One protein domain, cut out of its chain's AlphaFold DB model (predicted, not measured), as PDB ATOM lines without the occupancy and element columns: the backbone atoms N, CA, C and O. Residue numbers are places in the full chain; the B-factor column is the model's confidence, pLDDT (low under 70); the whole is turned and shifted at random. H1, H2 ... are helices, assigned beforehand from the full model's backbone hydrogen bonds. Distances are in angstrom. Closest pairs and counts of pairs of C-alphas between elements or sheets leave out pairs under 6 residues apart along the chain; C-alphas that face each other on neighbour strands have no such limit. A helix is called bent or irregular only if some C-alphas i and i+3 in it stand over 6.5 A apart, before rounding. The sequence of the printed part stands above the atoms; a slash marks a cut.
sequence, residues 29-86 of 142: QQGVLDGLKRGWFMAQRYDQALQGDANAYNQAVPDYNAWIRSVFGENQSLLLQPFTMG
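AT A GLANCE: This is residues 29 to 86 of the 142 residues of an uncharacterized protein of Methanothrix sp (UniProt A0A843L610). A long helical hairpin, H1 and H2 side by side and running opposite ways, is followed by a tail without a named element, residues 73 to 86, that folds back along H2. The printed part has 58 residues with two named helices, H1 then H2, and no named strand; the class is all helix. It is compact, with a radius of gyration of the C-alphas of 11.8 A, and elongated, spanning 35 by 21 by 15 A.

IN THESE COORDINATES: H1, residues 29 to 50, begins at C-alpha 29 (-22.484, 27.113, 34.921) and is 31.5 A long from first to last C-alpha. H2, residues 54 to 72, is 26.1 A long and ends at C-alpha 72 (-33.637, 31.661, 24.761). H2 has a kink of 31 degrees near residue 63 and is only just irregular: C-alphas 59 and 62 are 6.7 A apart.

HOW THE PARTS SIT: H1 and H2 touch, their closest C-alphas being those of Arg 45 and Tyr 57, 5.1 A apart. This helical hairpin has a shallow tilt of 24 degrees. In H1 every O i to N i+4 pair is within hydrogen-bond range; in H2, 13 of 15.

THE WHOLE: The two farthest C-alphas, of Gln 29 and Gly 86, are 38.9 A apart. The printed part has no cut, and the link from H1 to H2 is tight. Mean pLDDT of the printed part is 87.0; residues 85 to 86 are under 70.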
ATOM      1  N   GLN A  29     -23.911  26.939  35.209       86.56
ATOM      2  CA  GLN A  29     -22.484  27.113  34.921       86.56
ATOM      3  C   GLN A  29     -22.096  26.512  33.566       86.56
ATOM      4  O   GLN A  29     -21.283  27.095  32.849       86.56
ATOM      5  N   GLN A  30     -22.693  25.375  33.201       88.38
ATOM      6  CA  GLN A  30     -22.535  24.768  31.882       88.38
ATOM      7  C   GLN A  30     -23.090  25.682  30.793       88.38
ATOM      8  O   GLN A  30     -22.376  25.986  29.842       88.38
ATOM      9  N   GLY A  31     -24.306  26.206  30.971       86.12
ATOM     10  CA  GLY A  31     -24.922  27.135  30.024       86.12
ATOM     11  C   GLY A  31     -24.105  28.412  29.814       86.12
ATOM     12  O   GLY A  31     -23.907  28.838  28.676       86.12
ATOM     13  N   VAL A  32     -23.562  28.995  30.891       88.62
ATOM     14  CA  VAL A  32     -22.668  30.165  30.810       88.62
ATOM     15  C   VAL A  32     -21.388  29.825  30.046       88.62
ATOM     16  O   VAL A  32     -20.981  30.576  29.159       88.62
ATOM     17  N   LEU A  33     -20.759  28.690  30.358       88.19
ATOM     18  CA  LEU A  33     -19.531  28.258  29.695       88.19
ATOM     19  C   LEU A  33     -19.756  27.984  28.203       88.19
ATOM     20  O   LEU A  33     -18.943  28.389  27.370       88.19
ATOM     21  N   ASP A  34     -20.852  27.316  27.861       89.81
ATOM     22  CA  ASP A  34     -21.212  27.004  26.482       89.81
ATOM     23  C   ASP A  34     -21.532  28.270  25.688       89.81
ATOM     24  O   ASP A  34     -21.064  28.417  24.556       89.81
ATOM     25  N   GLY A  35     -22.255  29.215  26.294       90.19
ATOM     26  CA  GLY A  35     -22.522  30.516  25.690       90.19
ATOM     27  C   GLY A  35     -21.246  31.307  25.423       90.19
ATOM     28  O   GLY A  35     -21.053  31.791  24.307       90.19
ATOM     29  N   LEU A  36     -20.329  31.361  26.394       92.69
ATOM     30  CA  LEU A  36     -19.039  32.035  26.232       92.69
ATOM     31  C   LEU A  36     -18.209  31.407  25.105       92.69
ATOM     32  O   LEU A  36     -17.689  32.122  24.249       92.69
ATOM     33  N   LYS A  37     -18.112  30.072  25.067       92.62
ATOM     34  CA  LYS A  37     -17.367  29.348  24.025       92.62
ATOM     35  C   LYS A  37     -17.926  29.616  22.632       92.62
ATOM     36  O   LYS A  37     -17.164  29.896  21.709       92.62
ATOM     37  N   ARG A  38     -19.250  29.536  22.470       92.06
ATOM     38  CA  ARG A  38     -19.921  29.763  21.182       92.06
ATOM     39  C   ARG A  38     -19.797  31.216  20.734       92.06
ATOM     40  O   ARG A  38     -19.486  31.451  19.571       92.06
ATOM     41  N   GLY A  39     -19.979  32.168  21.648       90.62
ATOM     42  CA  GLY A  39     -19.793  33.592  21.371       90.62
ATOM     43  C   GLY A  39     -18.365  33.907  20.922       90.62
ATOM     44  O   GLY A  39     -18.177  34.533  19.883       90.62
ATOM     45  N   TRP A  40     -17.360  33.390  21.636       91.75
ATOM     46  CA  TRP A  40     -15.948  33.555  21.269       91.75
ATOM     47  C   TRP A  40     -15.630  32.970  19.889       91.75
ATOM     48  O   TRP A  40     -14.974  33.600  19.064       91.75
ATOM     49  N   PHE A  41     -16.136  31.770  19.610       92.75
ATOM     50  CA  PHE A  41     -15.960  31.106  18.324       92.75
ATOM     51  C   PHE A  41     -16.570  31.894  17.160       92.75
ATOM     52  O   PHE A  41     -15.969  31.965  16.086       92.75
ATOM     53  N   MET A  42     -17.741  32.503  17.366       92.50
ATOM     54  CA  MET A  42     -18.349  33.382  16.367       92.50
ATOM     55  C   MET A  42     -17.570  34.687  16.203       92.50
ATOM     56  O   MET A  42     -17.357  35.096  15.065       92.50
ATOM     57  N   ALA A  43     -17.088  35.293  17.291       90.25
ATOM     58  CA  ALA A  43     -16.265  36.503  17.242       90.25
ATOM     59  C   ALA A  43     -14.971  36.281  16.445       90.25
ATOM     60  O   ALA A  43     -14.690  37.022  15.511       90.25
ATOM     61  N   GLN A  44     -14.250  35.189  16.714       89.25
ATOM     62  CA  GLN A  44     -13.031  34.854  15.974       89.25
ATOM     63  C   GLN A  44     -13.292  34.688  14.468       89.25
ATOM     64  O   GLN A  44     -12.485  35.107  13.641       89.25
ATOM     65  N   ARG A  45     -14.420  34.076  14.090       87.00
ATOM     66  CA  ARG A  45     -14.796  33.958  12.675       87.00
ATOM     67  C   ARG A  45     -15.243  35.272  12.063       87.00
ATOM     68  O   ARG A  45     -15.000  35.492  10.884       87.00
ATOM     69  N   TYR A  46     -15.899  36.123  12.838       88.50
ATOM     70  CA  TYR A  46     -16.264  37.459  12.396       88.50
ATOM     71  C   TYR A  46     -15.007  38.290  12.104       88.50
ATOM     72  O   TYR A  46     -14.925  38.922  11.055       88.50
ATOM     73  N   ASP A  47     -13.979  38.192  12.951       88.50
ATOM     74  CA  ASP A  47     -12.682  38.836  12.719       88.50
ATOM     75  C   ASP A  47     -11.987  38.318  11.448       88.50
ATOM     76  O   ASP A  47     -11.337  39.085  10.739       88.50
ATOM     77  N   GLN A  48     -12.140  37.030  11.125       83.25
ATOM     78  CA  GLN A  48     -11.672  36.457   9.854       83.25
ATOM     79  C   GLN A  48     -12.505  36.944   8.658       83.25
ATOM     80  O   GLN A  48     -11.953  37.230   7.595       83.25
ATOM     81  N   ALA A  49     -13.816  37.100   8.838       86.12
ATOM     82  CA  ALA A  49     -14.707  37.644   7.819       86.12
ATOM     83  C   ALA A  49     -14.365  39.099   7.474       86.12
ATOM     84  O   ALA A  49     -14.326  39.449   6.295       86.12
ATOM     85  N   LEU A  50     -14.012  39.915   8.475       83.69
ATOM     86  CA  LEU A  50     -13.489  41.273   8.279       83.69
ATOM     87  C   LEU A  50     -12.191  41.298   7.454       83.69
ATOM     88  O   LEU A  50     -11.930  42.273   6.756       83.69
ATOM     89  N   GLN A  51     -11.394  40.228   7.504       84.88
ATOM     90  CA  GLN A  51     -10.154  40.079   6.730       84.88
ATOM     91  C   GLN A  51     -10.382  39.533   5.310       84.88
ATOM     92  O   GLN A  51      -9.423  39.403   4.550       84.88
ATOM     93  N   GLY A  52     -11.630  39.240   4.932       77.06
ATOM     94  CA  GLY A  52     -12.006  38.849   3.574       77.06
ATOM     95  C   GLY A  52     -12.537  37.423   3.417       77.06
ATOM     96  O   GLY A  52     -12.956  37.066   2.318       77.06
ATOM     97  N   ASP A  53     -12.562  36.611   4.479       79.94
ATOM     98  CA  ASP A  53     -13.113  35.247   4.437       79.94
ATOM     99  C   ASP A  53     -14.428  35.134   5.222       79.94
ATOM    100  O   ASP A  53     -14.489  34.676   6.366       79.94
ATOM    101  N   ALA A  54     -15.519  35.570   4.590       86.38
ATOM    102  CA  ALA A  54     -16.856  35.536   5.179       86.38
ATOM    103  C   ALA A  54     -17.497  34.134   5.198       86.38
ATOM    104  O   ALA A  54     -18.495  33.925   5.895       86.38
ATOM    105  N   ASN A  55     -16.955  33.161   4.454       89.75
ATOM    106  CA  ASN A  55     -17.601  31.858   4.265       89.75
ATOM    107  C   ASN A  55     -17.712  31.086   5.577       89.75
ATOM    108  O   ASN A  55     -18.786  30.585   5.915       89.75
ATOM    109  N   ALA A  56     -16.619  31.026   6.337       88.44
ATOM    110  CA  ALA A  56     -16.583  30.294   7.595       88.44
ATOM    111  C   ALA A  56     -17.564  30.878   8.626       88.44
ATOM    112  O   ALA A  56     -18.218  30.128   9.353       88.44
ATOM    113  N   TYR A  57     -17.682  32.208   8.694       91.62
ATOM    114  CA  TYR A  57     -18.646  32.873   9.571       91.62
ATOM    115  C   TYR A  57     -20.085  32.587   9.119       91.62
ATOM    116  O   TYR A  57     -20.896  32.114   9.914       91.62
ATOM    117  N   ASN A  58     -20.383  32.780   7.832       92.81
ATOM    118  CA  ASN A  58     -21.728  32.608   7.275       92.81
ATOM    119  C   ASN A  58     -22.260  31.183   7.418       92.81
ATOM    120  O   ASN A  58     -23.443  31.002   7.689       92.81
ATOM    121  N   GLN A  59     -21.392  30.179   7.289       94.25
ATOM    122  CA  GLN A  59     -21.756  28.780   7.516       94.25
ATOM    123  C   GLN A  59     -22.062  28.475   8.988       94.25
ATOM    124  O   GLN A  59     -22.881  27.607   9.264       94.25
ATOM    125  N   ALA A  60     -21.442  29.189   9.932       93.25
ATOM    126  CA  ALA A  60     -21.639  28.969  11.364       93.25
ATOM    127  C   ALA A  60     -22.861  29.717  11.941       93.25
ATOM    128  O   ALA A  60     -23.389  29.327  12.985       93.25
ATOM    129  N   VAL A  61     -23.333  30.776  11.272       94.44
ATOM    130  CA  VAL A  61     -24.483  31.587  11.714       94.44
ATOM    131  C   VAL A  61     -25.773  30.766  11.910       94.44
ATOM    132  O   VAL A  61     -26.401  30.926  12.959       94.44
ATOM    133  N   PRO A  62     -26.201  29.879  10.984       95.00
ATOM    134  CA  PRO A  62     -27.412  29.076  11.166       95.00
ATOM    135  C   PRO A  62     -27.372  28.203  12.423       95.00
ATOM    136  O   PRO A  62     -28.342  28.187  13.183       95.00
ATOM    137  N   ASP A  63     -26.239  27.546  12.678       95.12
ATOM    138  CA  ASP A  63     -26.051  26.667  13.834       95.12
ATOM    139  C   ASP A  63     -26.056  27.454  15.148       95.12
ATOM    140  O   ASP A  63     -26.682  27.044  16.131       95.12
ATOM    141  N   TYR A  64     -25.401  28.619  15.168       94.12
ATOM    142  CA  TYR A  64     -25.434  29.520  16.318       94.12
ATOM    143  C   TYR A  64     -26.863  30.004  16.608       94.12
ATOM    144  O   TYR A  64     -27.324  29.956  17.748       94.12
ATOM    145  N   ASN A  65     -27.599  30.399  15.568       94.31
ATOM    146  CA  ASN A  65     -28.974  30.874  15.689       94.31
ATOM    147  C   ASN A  65     -29.943  29.768  16.126       94.31
ATOM    148  O   ASN A  65     -30.860  30.027  16.905       94.31
ATOM    149  N   ALA A  66     -29.755  28.533  15.657       95.12
ATOM    150  CA  ALA A  66     -30.515  27.379  16.132       95.12
ATOM    151  C   ALA A  66     -30.269  27.130  17.628       95.12
ATOM    152  O   ALA A  66     -31.215  26.911  18.385       95.12
ATOM    153  N   TRP A  67     -29.014  27.247  18.070       93.19
ATOM    154  CA  TRP A  67     -28.668  27.140  19.485       93.19
ATOM    155  C   TRP A  67     -29.299  28.259  20.329       93.19
ATOM    156  O   TRP A  67     -29.940  27.952  21.334       93.19
ATOM    157  N   ILE A  68     -29.219  29.526  19.903       91.88
ATOM    158  CA  ILE A  68     -29.879  30.650  20.593       91.88
ATOM    159  C   ILE A  68     -31.374  30.380  20.770       91.88
ATOM    160  O   ILE A  68     -31.891  30.537  21.874       91.88
ATOM    161  N   ARG A  69     -32.056  29.902  19.723       91.94
ATOM    162  CA  ARG A  69     -33.486  29.565  19.801       91.94
ATOM    163  C   ARG A  69     -33.779  28.452  20.803       91.94
ATOM    164  O   ARG A  69     -34.792  28.513  21.490       91.94
ATOM    165  N   SER A  70     -32.894  27.462  20.914       91.06
ATOM    166  CA  SER A  70     -33.059  26.359  21.869       91.06
ATOM    167  C   SER A  70     -32.921  26.792  23.332       91.06
ATOM    168  O   SER A  70     -33.567  26.208  24.196       91.06
ATOM    169  N   VAL A  71     -32.111  27.821  23.611       86.81
ATOM    170  CA  VAL A  71     -31.819  28.283  24.980       86.81
ATOM    171  C   VAL A  71     -32.718  29.450  25.394       86.81
ATOM    172  O   VAL A  71     -33.180  29.501  26.530       86.81
ATOM    173  N   PHE A  72     -32.973  30.385  24.479       86.94
ATOM    174  CA  PHE A  72     -33.637  31.661  24.761       86.94
ATOM    175  C   PHE A  72     -35.002  31.816  24.070       86.94
ATOM    176  O   PHE A  72     -35.644  32.856  24.221       86.94
ATOM    177  N   GLY A  73     -35.460  30.808  23.318       85.94
ATOM    178  CA  GLY A  73     -36.678  30.890  22.510       85.94
ATOM    179  C   GLY A  73     -36.518  31.788  21.279       85.94
ATOM    180  O   GLY A  73     -35.409  32.144  20.874       85.94
ATOM    181  N   GLU A  74     -37.631  32.166  20.647       81.31
ATOM    182  CA  GLU A  74     -37.599  33.086  19.506       81.31
ATOM    183  C   GLU A  74     -37.285  34.521  19.948       81.31
ATOM    184  O   GLU A  74     -38.171  35.338  20.182       81.31
ATOM    185  N   ASN A  75     -35.994  34.835  20.046       77.81
ATOM    186  CA  ASN A  75     -35.508  36.177  20.340       77.81
ATOM    187  C   ASN A  75     -34.673  36.708  19.174       77.81
ATOM    188  O   ASN A  75     -33.496  36.377  19.029       77.81
ATOM    189  N   GLN A  76     -35.294  37.541  18.337       77.62
ATOM    190  CA  GLN A  76     -34.664  38.075  17.126       77.62
ATOM    191  C   GLN A  76     -33.438  38.947  17.420       77.62
ATOM    192  O   GLN A  76     -32.510  38.964  16.617       77.62
ATOM    193  N   SER A  77     -33.392  39.608  18.579       84.19
ATOM    194  CA  SER A  77     -32.287  40.495  18.965       84.19
ATOM    195  C   SER A  77     -30.981  39.754  19.269       84.19
ATOM    196  O   SER A  77     -29.930  40.383  19.330       84.19
ATOM    197  N   LEU A  78     -31.038  38.436  19.489       82.06
ATOM    198  CA  LEU A  78     -29.871  37.593  19.778       82.06
ATOM    199  C   LEU A  78     -29.380  36.809  18.553       82.06
ATOM    200  O   LEU A  78     -28.357  36.125  18.630       82.06
ATOM    201  N   LEU A  79     -30.116  36.868  17.440       87.06
ATOM    202  CA  LEU A  79     -29.755  36.157  16.222       87.06
ATOM    203  C   LEU A  79     -28.678  36.930  15.469       87.06
ATOM    204  O   LEU A  79     -28.799  38.129  15.221       87.06
ATOM    205  N   LEU A  80     -27.640  36.215  15.057       87.56
ATOM    206  CA  LEU A  80     -26.609  36.755  14.192       87.56
ATOM    207  C   LEU A  80     -27.104  36.802  12.751       87.56
ATOM    208  O   LEU A  80     -27.847  35.929  12.294       87.56
ATOM    209  N   GLN A  81     -26.645  37.813  12.026       87.44
ATOM    210  CA  GLN A  81     -26.832  37.907  10.587       87.44
ATOM    211  C   GLN A  81     -25.564  37.434   9.871       87.44
ATOM    212  O   GLN A  81     -24.468  37.603  10.416       87.44
ATOM    213  N   PRO A  82     -25.690  36.840   8.671       86.31
ATOM    214  CA  PRO A  82     -24.549  36.570   7.810       86.31
ATOM    215  C   PRO A  82     -23.757  37.847   7.516       86.31
ATOM    216  O   PRO A  82     -24.315  38.927   7.349       86.31
ATOM    217  N   PHE A  83     -22.447  37.695   7.426       81.06
ATOM    218  CA  PHE A  83     -21.519  38.710   6.980       81.06
ATOM    219  C   PHE A  83     -21.671  38.927   5.472       81.06
ATOM    220  O   PHE A  83     -21.463  38.014   4.667       81.06
ATOM    221  N   THR A  84     -22.001  40.155   5.086       71.00
ATOM    222  CA  THR A  84     -22.052  40.596   3.692       71.00
ATOM    223  C   THR A  84     -20.901  41.570   3.445       71.00
ATOM    224  O   THR A  84     -20.964  42.721   3.874       71.00
ATOM    225  N   MET A  85     -19.837  41.129   2.758       53.00
ATOM    226  CA  MET A  85     -18.823  42.054   2.236       53.00
ATOM    227  C   MET A  85     -19.472  42.901   1.141       53.00
ATOM    228  O   MET A  85     -19.695  42.414   0.038       53.00
ATOM    229  N   GLY A  86     -19.797  44.155   1.450       55.03
ATOM    230  CA  GLY A  86     -20.270  45.112   0.452       55.03
ATOM    231  C   GLY A  86     -21.693  44.857  -0.051       55.03
ATOM    232  O   GLY A  86     -21.914  44.583  -1.223       55.03
TER     233      GLY A  86